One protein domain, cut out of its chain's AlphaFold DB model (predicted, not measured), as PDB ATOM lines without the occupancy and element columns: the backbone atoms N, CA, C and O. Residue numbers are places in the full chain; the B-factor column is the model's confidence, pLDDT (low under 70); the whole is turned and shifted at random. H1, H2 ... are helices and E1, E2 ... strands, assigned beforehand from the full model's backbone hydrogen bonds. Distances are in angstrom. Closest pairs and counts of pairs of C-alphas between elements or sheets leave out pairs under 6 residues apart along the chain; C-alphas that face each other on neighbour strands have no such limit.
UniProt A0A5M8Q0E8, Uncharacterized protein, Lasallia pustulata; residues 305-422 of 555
ATOM      1  N   GLU A 305     -41.480  32.723  14.064       96.56
ATOM      2  CA  GLU A 305     -40.778  32.495  15.326       96.56
ATOM      3  C   GLU A 305     -39.250  32.479  15.116       96.56
ATOM      4  O   GLU A 305     -38.728  31.854  14.191       96.56
ATOM      5  N   CYS A 306     -38.502  33.172  15.979       96.56
ATOM      6  CA  CYS A 306     -37.037  33.148  15.968       96.56
ATOM      7  C   CYS A 306     -36.485  31.972  16.787       96.56
ATOM      8  O   CYS A 306     -36.566  31.994  18.015       96.56
ATOM      9  N   GLU A 307     -35.781  31.031  16.154       94.62
ATOM     10  CA  GLU A 307     -35.255  29.811  16.802       94.62
ATOM     11  C   GLU A 307     -34.262  30.071  17.956       94.62
ATOM     12  O   GLU A 307     -34.000  29.189  18.769       94.62
ATOM     13  N   CYS A 308     -33.691  31.278  18.055       93.69
ATOM     14  CA  CYS A 308     -32.768  31.653  19.135       93.69
ATOM     15  C   CYS A 308     -33.457  32.278  20.361       93.69
ATOM     16  O   CYS A 308     -32.913  32.184  21.462       93.69
ATOM     17  N   CYS A 309     -34.600  32.953  20.196       95.38
ATOM     18  CA  CYS A 309     -35.248  33.676  21.302       95.38
ATOM     19  C   CYS A 309     -36.757  33.451  21.440       95.38
ATOM     20  O   CYS A 309     -37.350  34.063  22.325       95.38
ATOM     21  N   PHE A 310     -37.346  32.597  20.597       95.31
ATOM     22  CA  PHE A 310     -38.766  32.218  20.594       95.31
ATOM     23  C   PHE A 310     -39.701  33.437  20.615       95.31
ATOM     24  O   PHE A 310     -40.717  33.472  21.303       95.31
ATOM     25  N   ALA A 311     -39.282  34.492  19.913       95.25
ATOM     26  CA  ALA A 311     -40.049  35.711  19.727       95.25
ATOM     27  C   ALA A 311     -40.451  35.815  18.261       95.25
ATOM     28  O   ALA A 311     -39.595  35.680  17.378       95.25
ATOM     29  N   ASP A 312     -41.728  36.093  18.049       95.44
ATOM     30  CA  ASP A 312     -42.321  36.269  16.735       95.44
ATOM     31  C   ASP A 312     -41.938  37.628  16.138       95.44
ATOM     32  O   ASP A 312     -41.801  38.632  16.844       95.44
ATOM     33  N   THR A 313     -41.702  37.658  14.828       94.44
ATOM     34  CA  THR A 313     -41.371  38.878  14.086       94.44
ATOM     35  C   THR A 313     -41.710  38.732  12.600       94.44
ATOM     36  O   THR A 313     -42.022  37.643  12.118       94.44
ATOM     37  N   THR A 314     -41.653  39.837  11.863       95.31
ATOM     38  CA  THR A 314     -41.926  39.886  10.422       95.31
ATOM     39  C   THR A 314     -40.809  39.228   9.607       95.31
ATOM     40  O   THR A 314     -39.644  39.195  10.014       95.31
ATOM     41  N   PHE A 315     -41.150  38.708   8.423       93.69
ATOM     42  CA  PHE A 315     -40.206  38.033   7.523       93.69
ATOM     43  C   PHE A 315     -38.997  38.911   7.156       93.69
ATOM     44  O   PHE A 315     -37.859  38.440   7.087       93.69
ATOM     45  N   GLU A 316     -39.221  40.211   6.987       92.31
ATOM     46  CA  GLU A 316     -38.209  41.206   6.630       92.31
ATOM     47  C   GLU A 316     -37.113  41.326   7.697       92.31
ATOM     48  O   GLU A 316     -35.963  41.612   7.358       92.31
ATOM     49  N   GLN A 317     -37.456  41.067   8.967       93.06
ATOM     50  CA  GLN A 317     -36.556  41.111  10.123       93.06
ATOM     51  C   GLN A 317     -35.874  39.758  10.421       93.06
ATOM     52  O   GLN A 317     -35.193  39.623  11.444       93.06
ATOM     53  N   MET A 318     -36.011  38.764   9.533       94.62
ATOM     54  CA  MET A 318     -35.399  37.439   9.662       94.62
ATOM     55  C   MET A 318     -34.177  37.226   8.759       94.62
ATOM     56  O   MET A 318     -34.035  37.778   7.661       94.62
ATOM     57  N   ALA A 319     -33.278  36.366   9.235       95.56
ATOM     58  CA  ALA A 319     -32.140  35.829   8.504       95.56
ATOM     59  C   ALA A 319     -32.098  34.302   8.627       95.56
ATOM     60  O   ALA A 319     -32.423  33.753   9.677       95.56
ATOM     61  N   THR A 320     -31.645  33.622   7.576       96.06
ATOM     62  CA  THR A 320     -31.483  32.164   7.553       96.06
ATOM     63  C   THR A 320     -30.007  31.774   7.530       96.06
ATOM     64  O   THR A 320     -29.185  32.430   6.882       96.06
ATOM     65  N   CYS A 321     -29.645  30.704   8.246       94.38
ATOM     66  CA  CYS A 321     -28.288  30.154   8.175       94.38
ATOM     67  C   CYS A 321     -28.060  29.336   6.891       94.38
ATOM     68  O   CYS A 321     -28.993  28.762   6.328       94.38
ATOM     69  N   THR A 322     -26.805  29.242   6.446       93.25
ATOM     70  CA  THR A 322     -26.454  28.657   5.139       93.25
ATOM     71  C   THR A 322     -26.622  27.143   5.019       93.25
ATOM     72  O   THR A 322     -26.821  26.660   3.908       93.25
ATOM     73  N   THR A 323     -26.534  26.385   6.118       89.69
ATOM     74  CA  THR A 323     -26.544  24.907   6.071       89.69
ATOM     75  C   THR A 323     -27.913  24.311   6.380       89.69
ATOM     76  O   THR A 323     -28.436  23.544   5.579       89.69
ATOM     77  N   ASN A 324     -28.503  24.673   7.524       89.00
ATOM     78  CA  ASN A 324     -29.730  24.045   8.026       89.00
ATOM     79  C   ASN A 324     -30.985  24.909   7.815       89.00
ATOM     80  O   ASN A 324     -32.076  24.498   8.194       89.00
ATOM     81  N   GLY A 325     -30.849  26.118   7.261       92.31
ATOM     82  CA  GLY A 325     -31.971  27.034   7.038       92.31
ATOM     83  C   GLY A 325     -32.527  27.724   8.291       92.31
ATOM     84  O   GLY A 325     -33.405  28.564   8.131       92.31
ATOM     85  N   HIS A 326     -31.993  27.433   9.488       94.44
ATOM     86  CA  HIS A 326     -32.451  27.984  10.774       94.44
ATOM     87  C   HIS A 326     -32.751  29.489  10.724       94.44
ATOM     88  O   HIS A 326     -31.884  30.268  10.303       94.44
ATOM     89  N   VAL A 327     -33.937  29.878  11.191       95.50
ATOM     90  CA  VAL A 327     -34.497  31.232  11.104       95.50
ATOM     91  C   VAL A 327     -34.201  32.026  12.380       95.50
ATOM     92  O   VAL A 327     -34.609  31.665  13.482       95.50
ATOM     93  N   ILE A 328     -33.471  33.134  12.235       96.62
ATOM     94  CA  ILE A 328     -32.956  33.948  13.341       96.62
ATOM     95  C   ILE A 328     -33.239  35.430  13.080       96.62
ATOM     96  O   ILE A 328     -32.857  35.975  12.044       96.62
ATOM     97  N   CYS A 329     -33.857  36.114  14.044       96.06
ATOM     98  CA  CYS A 329     -34.207  37.525  13.900       96.06
ATOM     99  C   CYS A 329     -32.992  38.466  13.989       96.06
ATOM    100  O   CYS A 329     -31.994  38.205  14.675       96.06
ATOM    101  N   PHE A 330     -33.105  39.634  13.354       95.50
ATOM    102  CA  PHE A 330     -32.062  40.665  13.341       95.50
ATOM    103  C   PHE A 330     -31.705  41.187  14.735       95.50
ATOM    104  O   PHE A 330     -30.584  41.652  14.941       95.50
ATOM    105  N   ARG A 331     -32.619  41.105  15.711       94.62
ATOM    106  CA  ARG A 331     -32.325  41.441  17.112       94.62
ATOM    107  C   ARG A 331     -31.258  40.504  17.686       94.62
ATOM    108  O   ARG A 331     -30.265  40.981  18.230       94.62
ATOM    109  N   CYS A 332     -31.405  39.191  17.502       95.31
ATOM    110  CA  CYS A 332     -30.412  38.209  17.946       95.31
ATOM    111  C   CYS A 332     -29.072  38.376  17.220       95.31
ATOM    112  O   CYS A 332     -28.030  38.371  17.874       95.31
ATOM    113  N   LEU A 333     -29.087  38.622  15.903       94.94
ATOM    114  CA  LEU A 333     -27.865  38.927  15.147       94.94
ATOM    115  C   LEU A 333     -27.150  40.177  15.676       94.94
ATOM    116  O   LEU A 333     -25.957  40.114  15.971       94.94
ATOM    117  N   ARG A 334     -27.862  41.297  15.867       93.62
ATOM    118  CA  ARG A 334     -27.282  42.526  16.436       93.62
ATOM    119  C   ARG A 334     -26.698  42.297  17.826       93.62
ATOM    120  O   ARG A 334     -25.619  42.814  18.115       93.62
ATOM    121  N   HIS A 335     -27.359  41.525  18.688       93.12
ATOM    122  CA  HIS A 335     -26.801  41.191  19.999       93.12
ATOM    123  C   HIS A 335     -25.536  40.333  19.885       93.12
ATOM    124  O   HIS A 335     -24.546  40.662  20.533       93.12
ATOM    125  N   ALA A 336     -25.508  39.324  19.010       94.44
ATOM    126  CA  ALA A 336     -24.324  38.493  18.793       94.44
ATOM    127  C   ALA A 336     -23.117  39.292  18.258       94.44
ATOM    128  O   ALA A 336     -21.993  39.080  18.719       94.44
ATOM    129  N   VAL A 337     -23.350  40.250  17.349       94.00
ATOM    130  CA  VAL A 337     -22.335  41.197  16.837       94.00
ATOM    131  C   VAL A 337     -21.777  42.068  17.963       94.00
ATOM    132  O   VAL A 337     -20.562  42.189  18.118       94.00
ATOM    133  N   ASN A 338     -22.658  42.670  18.768       93.44
ATOM    134  CA  ASN A 338     -22.258  43.536  19.877       93.44
ATOM    135  C   ASN A 338     -21.507  42.755  20.972       93.44
ATOM    136  O   ASN A 338     -20.487  43.232  21.473       93.44
ATOM    137  N   GLU A 339     -21.953  41.540  21.304       94.12
ATOM    138  CA  GLU A 339     -21.276  40.639  22.247       94.12
ATOM    139  C   GLU A 339     -19.892  40.211  21.728       94.12
ATOM    140  O   GLU A 339     -18.949  40.108  22.513       94.12
ATOM    141  N   ALA A 340     -19.738  40.008  20.415       93.00
ATOM    142  CA  ALA A 340     -18.450  39.699  19.801       93.00
ATOM    143  C   ALA A 340     -17.481  40.894  19.846       93.00
ATOM    144  O   ALA A 340     -16.316  40.745  20.226       93.00
ATOM    145  N   LEU A 341     -17.945  42.089  19.470       92.44
ATOM    146  CA  LEU A 341     -17.099  43.282  19.385       92.44
ATOM    147  C   LEU A 341     -16.713  43.859  20.750       92.44
ATOM    148  O   LEU A 341     -15.538  44.167  20.969       92.44
ATOM    149  N   PHE A 342     -17.686  44.006  21.651       91.94
ATOM    150  CA  PHE A 342     -17.527  44.722  22.923       91.94
ATOM    151  C   PHE A 342     -17.550  43.809  24.156       91.94
ATOM    152  O   PHE A 342     -17.109  44.225  25.226       91.94
ATOM    153  N   GLY A 343     -18.057  42.582  24.019       89.31
ATOM    154  CA  GLY A 343     -18.076  41.572  25.075       89.31
ATOM    155  C   GLY A 343     -16.962  40.530  24.935       89.31
ATOM    156  O   GLY A 343     -15.934  40.751  24.296       89.31
ATOM    157  N   GLN A 344     -17.188  39.367  25.547       85.62
ATOM    158  CA  GLN A 344     -16.324  38.181  25.431       85.62
ATOM    159  C   GLN A 344     -16.842  37.185  24.371       85.62
ATOM    160  O   GLN A 344     -16.342  36.068  24.265       85.62
ATOM    161  N   GLY A 345     -17.842  37.575  23.571       87.94
ATOM    162  CA  GLY A 345     -18.536  36.694  22.632       87.94
ATOM    163  C   GLY A 345     -17.774  36.390  21.343       87.94
ATOM    164  O   GLY A 345     -18.316  35.688  20.499       87.94
ATOM    165  N   TRP A 346     -16.549  36.899  21.150       91.00
ATOM    166  CA  TRP A 346     -15.847  36.820  19.859       91.00
ATOM    167  C   TRP A 346     -15.675  35.374  19.370       91.00
ATOM    168  O   TRP A 346     -16.249  35.008  18.352       91.00
ATOM    169  N   GLY A 347     -14.986  34.511  20.127       86.56
ATOM    170  CA  GLY A 347     -14.801  33.104  19.729       86.56
ATOM    171  C   GLY A 347     -16.078  32.252  19.780       86.56
ATOM    172  O   GLY A 347     -16.158  31.202  19.139       86.56
ATOM    173  N   LYS A 348     -17.102  32.703  20.518       88.62
ATOM    174  CA  LYS A 348     -18.411  32.044  20.580       88.62
ATOM    175  C   LYS A 348     -19.216  32.316  19.310       88.62
ATOM    176  O   LYS A 348     -19.660  31.369  18.673       88.62
ATOM    177  N   ASN A 349     -19.354  33.583  18.930       91.88
ATOM    178  CA  ASN A 349     -20.278  34.035  17.890       91.88
ATOM    179  C   ASN A 349     -19.617  34.149  16.506       91.88
ATOM    180  O   ASN A 349     -20.329  34.110  15.509       91.88
ATOM    181  N   ILE A 350     -18.287  34.273  16.418       92.38
ATOM    182  CA  ILE A 350     -17.544  34.323  15.149       92.38
ATOM    183  C   ILE A 350     -16.966  32.945  14.812       92.38
ATOM    184  O   ILE A 350     -16.417  32.245  15.666       92.38
ATOM    185  N   ASP A 351     -17.092  32.556  13.548       89.12
ATOM    186  CA  ASP A 351     -16.362  31.459  12.934       89.12
ATOM    187  C   ASP A 351     -14.967  31.929  12.510       89.12
ATOM    188  O   ASP A 351     -14.799  32.817  11.670       89.12
ATOM    189  N   HIS A 352     -13.959  31.301  13.107       82.38
ATOM    190  CA  HIS A 352     -12.560  31.588  12.852       82.38
ATOM    191  C   HIS A 352     -12.090  31.113  11.467       82.38
ATOM    192  O   HIS A 352     -11.079  31.633  10.998       82.38
ATOM    193  N   GLU A 353     -12.758  30.163  10.811       82.06
ATOM    194  CA  GLU A 353     -12.333  29.688   9.487       82.06
ATOM    195  C   GLU A 353     -12.859  30.594   8.371       82.06
ATOM    196  O   GLU A 353     -12.089  31.046   7.525       82.06
ATOM    197  N   HIS A 354     -14.152  30.928   8.413       82.25
ATOM    198  CA  HIS A 354     -14.814  31.712   7.366       82.25
ATOM    199  C   HIS A 354     -14.849  33.225   7.634       82.25
ATOM    200  O   HIS A 354     -15.161  33.993   6.725       82.25
ATOM    201  N   GLY A 355     -14.549  33.675   8.859       85.62
ATOM    202  CA  GLY A 355     -14.631  35.091   9.237       85.62
ATOM    203  C   GLY A 355     -16.070  35.621   9.244       85.62
ATOM    204  O   GLY A 355     -16.314  36.759   8.855       85.62
ATOM    205  N   GLN A 356     -17.032  34.784   9.632       90.69
ATOM    206  CA  GLN A 356     -18.469  35.082   9.592       90.69
ATOM    207  C   GLN A 356     -19.129  34.776  10.938       90.69
ATOM    208  O   GLN A 356     -18.512  34.187  11.820       90.69
ATOM    209  N   ILE A 357     -20.385  35.180  11.123       93.50
ATOM    210  CA  ILE A 357     -21.121  34.888  12.360       93.50
ATOM    211  C   ILE A 357     -21.656  33.455  12.293       93.50
ATOM    212  O   ILE A 357     -22.280  33.078  11.301       93.50
ATOM    213  N   LYS A 358     -21.427  32.655  13.335       93.62
ATOM    214  CA  LYS A 358     -21.984  31.300  13.462       93.62
ATOM    215  C   LYS A 358     -23.505  31.350  13.578       93.62
ATOM    216  O   LYS A 358     -24.083  32.338  14.030       93.62
ATOM    217  N   CYS A 359     -24.174  30.269  13.197       93.94
ATOM    218  CA  CYS A 359     -25.598  30.128  13.448       93.94
ATOM    219  C   CYS A 359     -25.897  30.193  14.959       93.94
ATOM    220  O   CYS A 359     -25.218  29.561  15.764       93.94
ATOM    221  N   LEU A 360     -26.918  30.974  15.328       93.31
ATOM    222  CA  LEU A 360     -27.310  31.226  16.721       93.31
ATOM    223  C   LEU A 360     -28.404  30.268  17.229       93.31
ATOM    224  O   LEU A 360     -28.873  30.427  18.354       93.31
ATOM    225  N   ALA A 361     -28.840  29.312  16.404       90.81
ATOM    226  CA  ALA A 361     -29.881  28.358  16.771       90.81
ATOM    227  C   ALA A 361     -29.350  27.329  17.792       90.81
ATOM    228  O   ALA A 361     -28.289  26.734  17.554       90.81
ATOM    229  N   PRO A 362     -30.072  27.073  18.897       85.75
ATOM    230  CA  PRO A 362     -29.763  25.970  19.794       85.75
ATOM    231  C   PRO A 362     -30.016  24.646  19.060       85.75
ATOM    232  O   PRO A 362     -31.105  24.397  18.554       85.75
ATOM    233  N   THR A 363     -29.001  23.789  18.995       81.81
ATOM    234  CA  THR A 363     -29.074  22.478  18.329       81.81
ATOM    235  C   THR A 363     -28.642  21.373  19.284       81.81
ATOM    236  O   THR A 363     -27.946  21.634  20.262       81.81
ATOM    237  N   LEU A 364     -29.068  20.137  19.007       70.81
ATOM    238  CA  LEU A 364     -28.811  18.970  19.864       70.81
ATOM    239  C   LEU A 364     -27.313  18.644  20.032       70.81
ATOM    240  O   LEU A 364     -26.938  18.079  21.052       70.81
ATOM    241  N   ASP A 365     -26.479  19.035  19.064       68.12
ATOM    242  CA  ASP A 365     -25.022  18.836  19.060       68.12
ATOM    243  C   ASP A 365     -24.246  20.090  19.538       68.12
ATOM    244  O   ASP A 365     -23.120  20.340  19.109       68.12
ATOM    245  N   ASP A 366     -24.872  20.923  20.384       67.81
ATOM    246  CA  ASP A 366     -24.386  22.197  20.962       67.81
ATOM    247  C   ASP A 366     -23.978  23.317  19.971       67.81
ATOM    248  O   ASP A 366     -23.896  24.483  20.367       67.81
ATOM    249  N   SER A 367     -23.763  23.036  18.679       78.56
ATOM    250  CA  SER A 367     -23.568  24.069  17.651       78.56
ATOM    251  C   SER A 367     -23.968  23.619  16.244       78.56
ATOM    252  O   SER A 367     -23.560  22.561  15.767       78.56
ATOM    253  N   CYS A 368     -24.703  24.479  15.535       89.31
ATOM    254  CA  CYS A 368     -24.948  24.312  14.107       89.31
ATOM    255  C   CYS A 368     -23.673  24.674  13.312       89.31
ATOM    256  O   CYS A 368     -23.110  25.744  13.555       89.31
ATOM    257  N   PRO A 369     -23.238  23.857  12.329       88.81
ATOM    258  CA  PRO A 369     -22.059  24.150  11.503       88.81
ATOM    259  C   PRO A 369     -22.287  25.285  10.490       88.81
ATOM    260  O   PRO A 369     -21.342  25.745   9.851       88.81
ATOM    261  N   GLY A 370     -23.535  25.724  10.308       91.25
ATOM    262  CA  GLY A 370     -23.884  26.817   9.411       91.25
ATOM    263  C   GLY A 370     -23.473  28.187   9.944       91.25
ATOM    264  O   GLY A 370     -23.414  28.431  11.150       91.25
ATOM    265  N   HIS A 371     -23.264  29.116   9.019       93.31
ATOM    266  CA  HIS A 371     -22.966  30.519   9.297       93.31
ATOM    267  C   HIS A 371     -24.082  31.427   8.766       93.31
ATOM    268  O   HIS A 371     -24.974  31.003   8.026       93.31
ATOM    269  N   MET A 372     -24.040  32.689   9.174       95.06
ATOM    270  CA  MET A 372     -24.977  33.732   8.778       95.06
ATOM    271  C   MET A 372     -24.412  34.517   7.588       95.06
ATOM    272  O   MET A 372     -23.326  35.090   7.717       95.06
ATOM    273  N   PRO A 373     -25.124  34.578   6.444       93.00
ATOM    274  CA  PRO A 373     -24.662  35.295   5.259       93.00
ATOM    275  C   PRO A 373     -24.313  36.764   5.558       93.00
ATOM    276  O   PRO A 373     -25.116  37.466   6.184       93.00
ATOM    277  N   PRO A 374     -23.160  37.281   5.087       91.69
ATOM    278  CA  PRO A 374     -22.679  38.613   5.459       91.69
ATOM    279  C   PRO A 374     -23.626  39.736   5.019       91.69
ATOM    280  O   PRO A 374     -23.754  40.734   5.719       91.69
ATOM    281  N   ASN A 375     -24.361  39.560   3.918       93.50
ATOM    282  CA  ASN A 375     -25.398  40.493   3.471       93.50
ATOM    283  C   ASN A 375     -26.594  40.571   4.440       93.50
ATOM    284  O   ASN A 375     -27.149  41.651   4.632       93.50
ATOM    285  N   LEU A 376     -26.980  39.453   5.069       94.38
ATOM    286  CA  LEU A 376     -28.057  39.423   6.065       94.38
ATOM    287  C   LEU A 376     -27.591  40.011   7.400       94.38
ATOM    288  O   LEU A 376     -28.340  40.754   8.028       94.38
ATOM    289  N   VAL A 377     -26.340  39.750   7.792       93.81
ATOM    290  CA  VAL A 377     -25.713  40.375   8.968       93.81
ATOM    291  C   VAL A 377     -25.581  41.891   8.781       93.81
ATOM    292  O   VAL A 377     -25.986  42.644   9.662       93.81
ATOM    293  N   HIS A 378     -25.081  42.349   7.627       94.31
ATOM    294  CA  HIS A 378     -24.992  43.773   7.298       94.31
ATOM    295  C   HIS A 378     -26.370  44.440   7.349       94.31
ATOM    296  O   HIS A 378     -26.524  45.447   8.031       94.31
ATOM    297  N   ARG A 379     -27.393  43.840   6.716       92.75
ATOM    298  CA  ARG A 379     -28.782  44.329   6.771       92.75
ATOM    299  C   ARG A 379     -29.287  44.432   8.214       92.75
ATOM    300  O   ARG A 379     -29.757  45.492   8.612       92.75
ATOM    301  N   ALA A 380     -29.112  43.381   9.018       92.94
ATOM    302  CA  ALA A 380     -29.518  43.359  10.423       92.94
ATOM    303  C   ALA A 380     -28.881  44.481  11.262       92.94
ATOM    304  O   ALA A 380     -29.517  44.992  12.181       92.94
ATOM    305  N   ILE A 381     -27.638  44.856  10.953       93.12
ATOM    306  CA  ILE A 381     -26.895  45.933  11.619       93.12
ATOM    307  C   ILE A 381     -27.288  47.317  11.079       93.12
ATOM    308  O   ILE A 381     -27.415  48.254  11.862       93.12
ATOM    309  N   ALA A 382     -27.483  47.456   9.766       88.25
ATOM    310  CA  ALA A 382     -27.744  48.726   9.087       88.25
ATOM    311  C   ALA A 382     -29.066  49.397   9.505       88.25
ATOM    312  O   ALA A 382     -29.166  50.616   9.428       88.25
ATOM    313  N   HIS A 383     -30.044  48.635  10.004       76.69
ATOM    314  CA  HIS A 383     -31.277  49.177  10.597       76.69
ATOM    315  C   HIS A 383     -31.070  49.908  11.944       76.69
ATOM    316  O   HIS A 383     -32.026  50.435  12.508       76.69
ATOM    317  N   ASP A 384     -29.856  49.920  12.499       80.81
ATOM    318  CA  ASP A 384     -29.527  50.617  13.743       80.81
ATOM    319  C   ASP A 384     -28.825  51.959  13.466       80.81
ATOM    320  O   ASP A 384     -27.970  52.052  12.585       80.81
ATOM    321  N   ARG A 385     -29.092  52.994  14.275       77.94
ATOM    322  CA  ARG A 385     -28.481  54.337  14.135       77.94
ATOM    323  C   ARG A 385     -26.954  54.325  14.222       77.94
ATOM    324  O   ARG A 385     -26.290  55.221  13.714       77.94
ATOM    325  N   SER A 386     -26.393  53.318  14.890       83.88
ATOM    326  CA  SER A 386     -24.942  53.100  14.995       83.88
ATOM    327  C   SER A 386     -24.405  52.031  14.028       83.88
ATOM    328  O   SER A 386     -23.221  51.687  14.079       83.88
ATOM    329  N   GLY A 387     -25.257  51.523  13.131       88.25
ATOM    330  CA  GLY A 387     -25.026  50.343  12.304       88.25
ATOM    331  C   GLY A 387     -23.776  50.420  11.435       88.25
ATOM    332  O   GLY A 387     -22.925  49.538  11.514       88.25
ATOM    333  N   ALA A 388     -23.598  51.503  10.674       89.62
ATOM    334  CA  ALA A 388     -22.425  51.677   9.811       89.62
ATOM    335  C   ALA A 388     -21.098  51.599  10.598       89.62
ATOM    336  O   ALA A 388     -20.171  50.891  10.205       89.62
ATOM    337  N   ALA A 389     -21.029  52.256  11.760       90.94
ATOM    338  CA  ALA A 389     -19.851  52.225  12.627       90.94
ATOM    339  C   ALA A 389     -19.657  50.865  13.326       90.94
ATOM    340  O   ALA A 389     -18.526  50.496  13.651       90.94
ATOM    341  N   LEU A 390     -20.736  50.116  13.580       91.56
ATOM    342  CA  LEU A 390     -20.675  48.755  14.116       91.56
ATOM    343  C   LEU A 390     -20.150  47.769  13.063       91.56
ATOM    344  O   LEU A 390     -19.258  46.976  13.363       91.56
ATOM    345  N   TRP A 391     -20.648  47.864  11.828       93.62
ATOM    346  CA  TRP A 391     -20.208  47.046  10.699       93.62
ATOM    347  C   TRP A 391     -18.733  47.278  10.364       93.62
ATOM    348  O   TRP A 391     -17.960  46.325  10.344       93.62
ATOM    349  N   GLN A 392     -18.300  48.539  10.240       92.31
ATOM    350  CA  GLN A 392     -16.889  48.873  10.009       92.31
ATOM    351  C   GLN A 392     -15.958  48.312  11.096       92.31
ATOM    352  O   GLN A 392     -14.855  47.858  10.792       92.31
ATOM    353  N   LYS A 393     -16.386  48.302  12.368       92.25
ATOM    354  CA  LYS A 393     -15.624  47.680  13.468       92.25
ATOM    355  C   LYS A 393     -15.570  46.157  13.347       92.25
ATOM    356  O   LYS A 393     -14.524  45.580  13.645       92.25
ATOM    357  N   LEU A 394     -16.665  45.520  12.920       92.31
ATOM    358  CA  LEU A 394     -16.720  44.080  12.662       92.31
ATOM    359  C   LEU A 394     -15.757  43.699  11.534       92.31
ATOM    360  O   LEU A 394     -14.864  42.888  11.764       92.31
ATOM    361  N   GLU A 395     -15.865  44.345  10.372       92.19
ATOM    362  CA  GLU A 395     -14.963  44.132   9.234       92.19
ATOM    363  C   GLU A 395     -13.499  44.393   9.602       92.19
ATOM    364  O   GLU A 395     -12.641  43.566   9.302       92.19
ATOM    365  N   SER A 396     -13.207  45.487  10.318       91.06
ATOM    366  CA  SER A 396     -11.839  45.815  10.746       91.06
ATOM    367  C   SER A 396     -11.234  44.722  11.630       91.06
ATOM    368  O   SER A 396     -10.101  44.303  11.398       91.06
ATOM    369  N   ARG A 397     -11.984  44.209  12.620       90.88
ATOM    370  CA  ARG A 397     -11.499  43.110  13.470       90.88
ATOM    371  C   ARG A 397     -11.374  41.784  12.720       90.88
ATOM    372  O   ARG A 397     -10.430  41.043  12.983       90.88
ATOM    373  N   LEU A 398     -12.305  41.473  11.816       91.38
ATOM    374  CA  LEU A 398     -12.239  40.266  10.987       91.38
ATOM    375  C   LEU A 398     -11.006  40.303  10.072       91.38
ATOM    376  O   LEU A 398     -10.271  39.319   9.991       91.38
ATOM    377  N   ALA A 399     -10.732  41.454   9.452       89.06
ATOM    378  CA  ALA A 399      -9.530  41.685   8.657       89.06
ATOM    379  C   ALA A 399      -8.255  41.568   9.509       89.06
ATOM    380  O   ALA A 399      -7.312  40.888   9.105       89.06
ATOM    381  N   ASP A 400      -8.232  42.155  10.709       87.19
ATOM    382  CA  ASP A 400      -7.116  42.018  11.650       87.19
ATOM    383  C   ASP A 400      -6.832  40.558  12.020       87.19
ATOM    384  O   ASP A 400      -5.675  40.132  12.016       87.19
ATOM    385  N   GLU A 401      -7.869  39.772  12.309       87.69
ATOM    386  CA  GLU A 401      -7.711  38.362  12.660       87.69
ATOM    387  C   GLU A 401      -7.257  37.513  11.461       87.69
ATOM    388  O   GLU A 401      -6.391  36.649  11.614       87.69
ATOM    389  N   ALA A 402      -7.782  37.780  10.262       87.69
ATOM    390  CA  ALA A 402      -7.330  37.135   9.030       87.69
ATOM    391  C   ALA A 402      -5.846  37.434   8.746       87.69
ATOM    392  O   ALA A 402      -5.072  36.518   8.461       87.69
ATOM    393  N   LEU A 403      -5.422  38.693   8.909       86.69
ATOM    394  CA  LEU A 403      -4.025  39.117   8.772       86.69
ATOM    395  C   LEU A 403      -3.104  38.442   9.803       86.69
ATOM    396  O   LEU A 403      -1.998  38.029   9.453       86.69
ATOM    397  N   LEU A 404      -3.552  38.289  11.055       83.94
ATOM    398  CA  LEU A 404      -2.803  37.574  12.097       83.94
ATOM    399  C   LEU A 404      -2.665  36.075  11.787       83.94
ATOM    400  O   LEU A 404      -1.576  35.516  11.926       83.94
ATOM    401  N   LYS A 405      -3.741  35.420  11.330       84.69
ATOM    402  CA  LYS A 405      -3.734  33.991  10.962       84.69
ATOM    403  C   LYS A 405      -2.895  33.684   9.731       84.69
ATOM    404  O   LYS A 405      -2.312  32.606   9.666       84.69
ATOM    405  N   ALA A 406      -2.811  34.614   8.785       85.44
ATOM    406  CA  ALA A 406      -2.004  34.440   7.584       85.44
ATOM    407  C   ALA A 406      -0.494  34.319   7.883       85.44
ATOM    408  O   ALA A 406       0.250  33.838   7.032       85.44
ATOM    409  N   GLN A 407      -0.035  34.739   9.075       81.81
ATOM    410  CA  GLN A 407       1.377  34.720   9.504       81.81
ATOM    411  C   GLN A 407       2.334  35.427   8.520       81.81
ATOM    412  O   GLN A 407       3.522  35.117   8.433       81.81
ATOM    413  N   ILE A 408       1.803  36.406   7.788       83.38
ATOM    414  CA  ILE A 408       2.532  37.228   6.822       83.38
ATOM    415  C   ILE A 408       3.318  38.316   7.583       83.38
ATOM    416  O   ILE A 408       2.782  38.887   8.539       83.38
ATOM    417  N   PRO A 409       4.563  38.654   7.190       83.25
ATOM    418  CA  PRO A 409       5.259  39.814   7.739       83.25
ATOM    419  C   PRO A 409       4.544  41.101   7.295       83.25
ATOM    420  O   PRO A 409       4.457  41.408   6.107       83.25
ATOM    421  N   LEU A 410       3.993  41.848   8.255       84.50
ATOM    422  CA  LEU A 410       3.168  43.030   8.001       84.50
ATOM    423  C   LEU A 410       3.753  44.265   8.689       84.50
ATOM    424  O   LEU A 410       3.961  44.273   9.904       84.50
ATOM    425  N   LEU A 411       3.930  45.339   7.923       84.56
ATOM    426  CA  LEU A 411       4.166  46.685   8.435       84.56
ATOM    427  C   LEU A 411       2.813  47.379   8.608       84.56
ATOM    428  O   LEU A 411       2.046  47.499   7.656       84.56
ATOM    429  N   ARG A 412       2.510  47.836   9.824       84.44
ATOM    430  CA  ARG A 412       1.270  48.559  10.144       84.44
ATOM    431  C   ARG A 412       1.558  50.039  10.353       84.44
ATOM    432  O   ARG A 412       2.554  50.392  10.985       84.44
ATOM    433  N   CYS A 413       0.675  50.900   9.858       84.19
ATOM    434  CA  CYS A 413       0.726  52.320  10.186       84.19
ATOM    435  C   CYS A 413       0.346  52.529  11.669       84.19
ATOM    436  O   CYS A 413      -0.642  51.953  12.121       84.19
ATOM    437  N   PRO A 414       1.066  53.360  12.446       85.06
ATOM    438  CA  PRO A 414       0.668  53.677  13.820       85.06
ATOM    439  C   PRO A 414      -0.526  54.647  13.905       85.06
ATOM    440  O   PRO A 414      -1.054  54.852  14.995       85.06
ATOM    441  N   PHE A 415      -0.944  55.246  12.783       84.75
ATOM    442  CA  PHE A 415      -1.998  56.271  12.724       84.75
ATOM    443  C   PHE A 415      -3.289  55.818  12.019       84.75
ATOM    444  O   PHE A 415      -4.296  56.512  12.107       84.75
ATOM    445  N   CYS A 416      -3.290  54.682  11.315       84.75
ATOM    446  CA  CYS A 416      -4.469  54.168  10.611       84.75
ATOM    447  C   CYS A 416      -4.427  52.629  10.505       84.75
ATOM    448  O   CYS A 416      -3.344  52.052  10.599       84.75
ATOM    449  N   PRO A 417      -5.563  51.938  10.276       77.81
ATOM    450  CA  PRO A 417      -5.614  50.469  10.206       77.81
ATOM    451  C   PRO A 417      -4.944  49.862   8.955       77.81
ATOM    452  O   PRO A 417      -5.027  48.656   8.736       77.81
ATOM    453  N   TYR A 418      -4.277  50.667   8.122       84.94
ATOM    454  CA  TYR A 418      -3.590  50.188   6.926       84.94
ATOM    455  C   TYR A 418      -2.390  49.293   7.276       84.94
ATOM    456  O   TYR A 418      -1.520  49.662   8.075       84.94
ATOM    457  N   ALA A 419      -2.326  48.134   6.619       83.75
ATOM    458  CA  ALA A 419      -1.232  47.178   6.715       83.75
ATOM    459  C   ALA A 419      -0.632  46.907   5.329       83.75
ATOM    460  O   ALA A 419      -1.354  46.699   4.354       83.75
ATOM    461  N   PHE A 420       0.694  46.875   5.257       85.12
ATOM    462  CA  PHE A 420       1.470  46.588   4.055       85.12
ATOM    463  C   PHE A 420       2.270  45.293   4.237       85.12
ATOM    464  O   PHE A 420       2.836  45.055   5.304       85.12
ATOM    465  N   HIS A 421       2.337  44.458   3.198       83.44
ATOM    466  CA  HIS A 421       3.147  43.237   3.214       83.44
ATOM    467  C   HIS A 421       4.637  43.568   3.081       83.44
ATOM    468  O   HIS A 421       5.075  44.079   2.051       83.44
ATOM    469  N   ASP A 422       5.426  43.224   4.098       79.81
ATOM    470  CA  ASP A 422       6.876  43.408   4.080       79.81
ATOM    471  C   ASP A 422       7.573  42.280   3.308       79.81
ATOM    472  O   ASP A 422       8.133  41.336   3.869       79.81
TER     473      ASP A 422
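This is residues 305 to 422 of the 555 residues of an uncharacterized protein of Lasallia pustulata (UniProt A0A5M8Q0E8). A body of crossed helices, H1 and H3 with the first residues of H4, has a small two-strand hairpin, E1 and E2, at one end, while the long helix H4 leads away from it to a second small hairpin, E4 and E5, at the far end. H1 is the hub of the body: H3 crosses its first residues, short H2 packs on its later ones, and strand E3 lies near the middle of the whole. The printed part has 118 residues, with four named helices and five named strands in the order E1 E2 H1 H2 E3 H3 H4 E4 E5; both two-strand sheets are antiparallel, and the class is mixed, helices and strands. It is compact, with a radius of gyration of the C-alphas of 15.6 A and spans of 50 by 35 by 23 A.

Begin after residues 305 to 317, which hold no named element, at the hairpin of E1, residues 318 to 320, and E2, residues 327 to 329; N 319 and O 328 are 2.9 A apart, within hydrogen-bond range. Look next at H1, residues 330 to 342, which touches H2, residues 346 to 349, with its residues 336 to 340 alone; their closest C-alphas are those of Ala 340 and Trp 346, 3.9 A apart. In E3, residues 356 to 358, residues 356 to 357 pair antiparallel with residues 350 to 351, and residues 357 to 358 with residues 371 to 372. H3, residues 374 to 382, touches residues 330 to 334 of H1 about perpendicular, at 89 degrees, closest at the C-alphas of Phe 330 and Ala 380, 4.7 A. H4, residues 387 to 405, forms a helical hairpin with H3 at a steep tilt of 39 degrees, opposite ways, closest at C-alphas 381 and 387, 4.8 A. Its residues 390 to 394 touch H1, closest at the C-alphas of Leu 341 and Leu 394, 6.8 A. E4, residues 410 to 412, and E5, residues 419 to 421, form a hairpin, with N 411 and O 420 2.9 A apart, within hydrogen-bond range; both strands are apart from H1 and H3. In H1, H3 and H4 every O i to N i+4 pair is within hydrogen-bond range; H2 is too short for such a pair.

Find C-alpha 318 at (-35.399, 37.439, 9.662), where E1 begins. H1 runs 17.9 A from first to last C-alpha, and H3 11.9 A. H4 starts at C-alpha 387 (-25.026, 50.343, 12.304) and runs 26.9 A. E5 ends at C-alpha 421 (3.147, 43.237, 3.214).

The C-alphas of Asp 312 and Asp 422, the two farthest apart, are 51.3 A from each other. The printed part has no cut. The link from E3 to H3, 15 residues, is long. Mean pLDDT of the printed part is 89.4, and residues 365 to 366 are under 70.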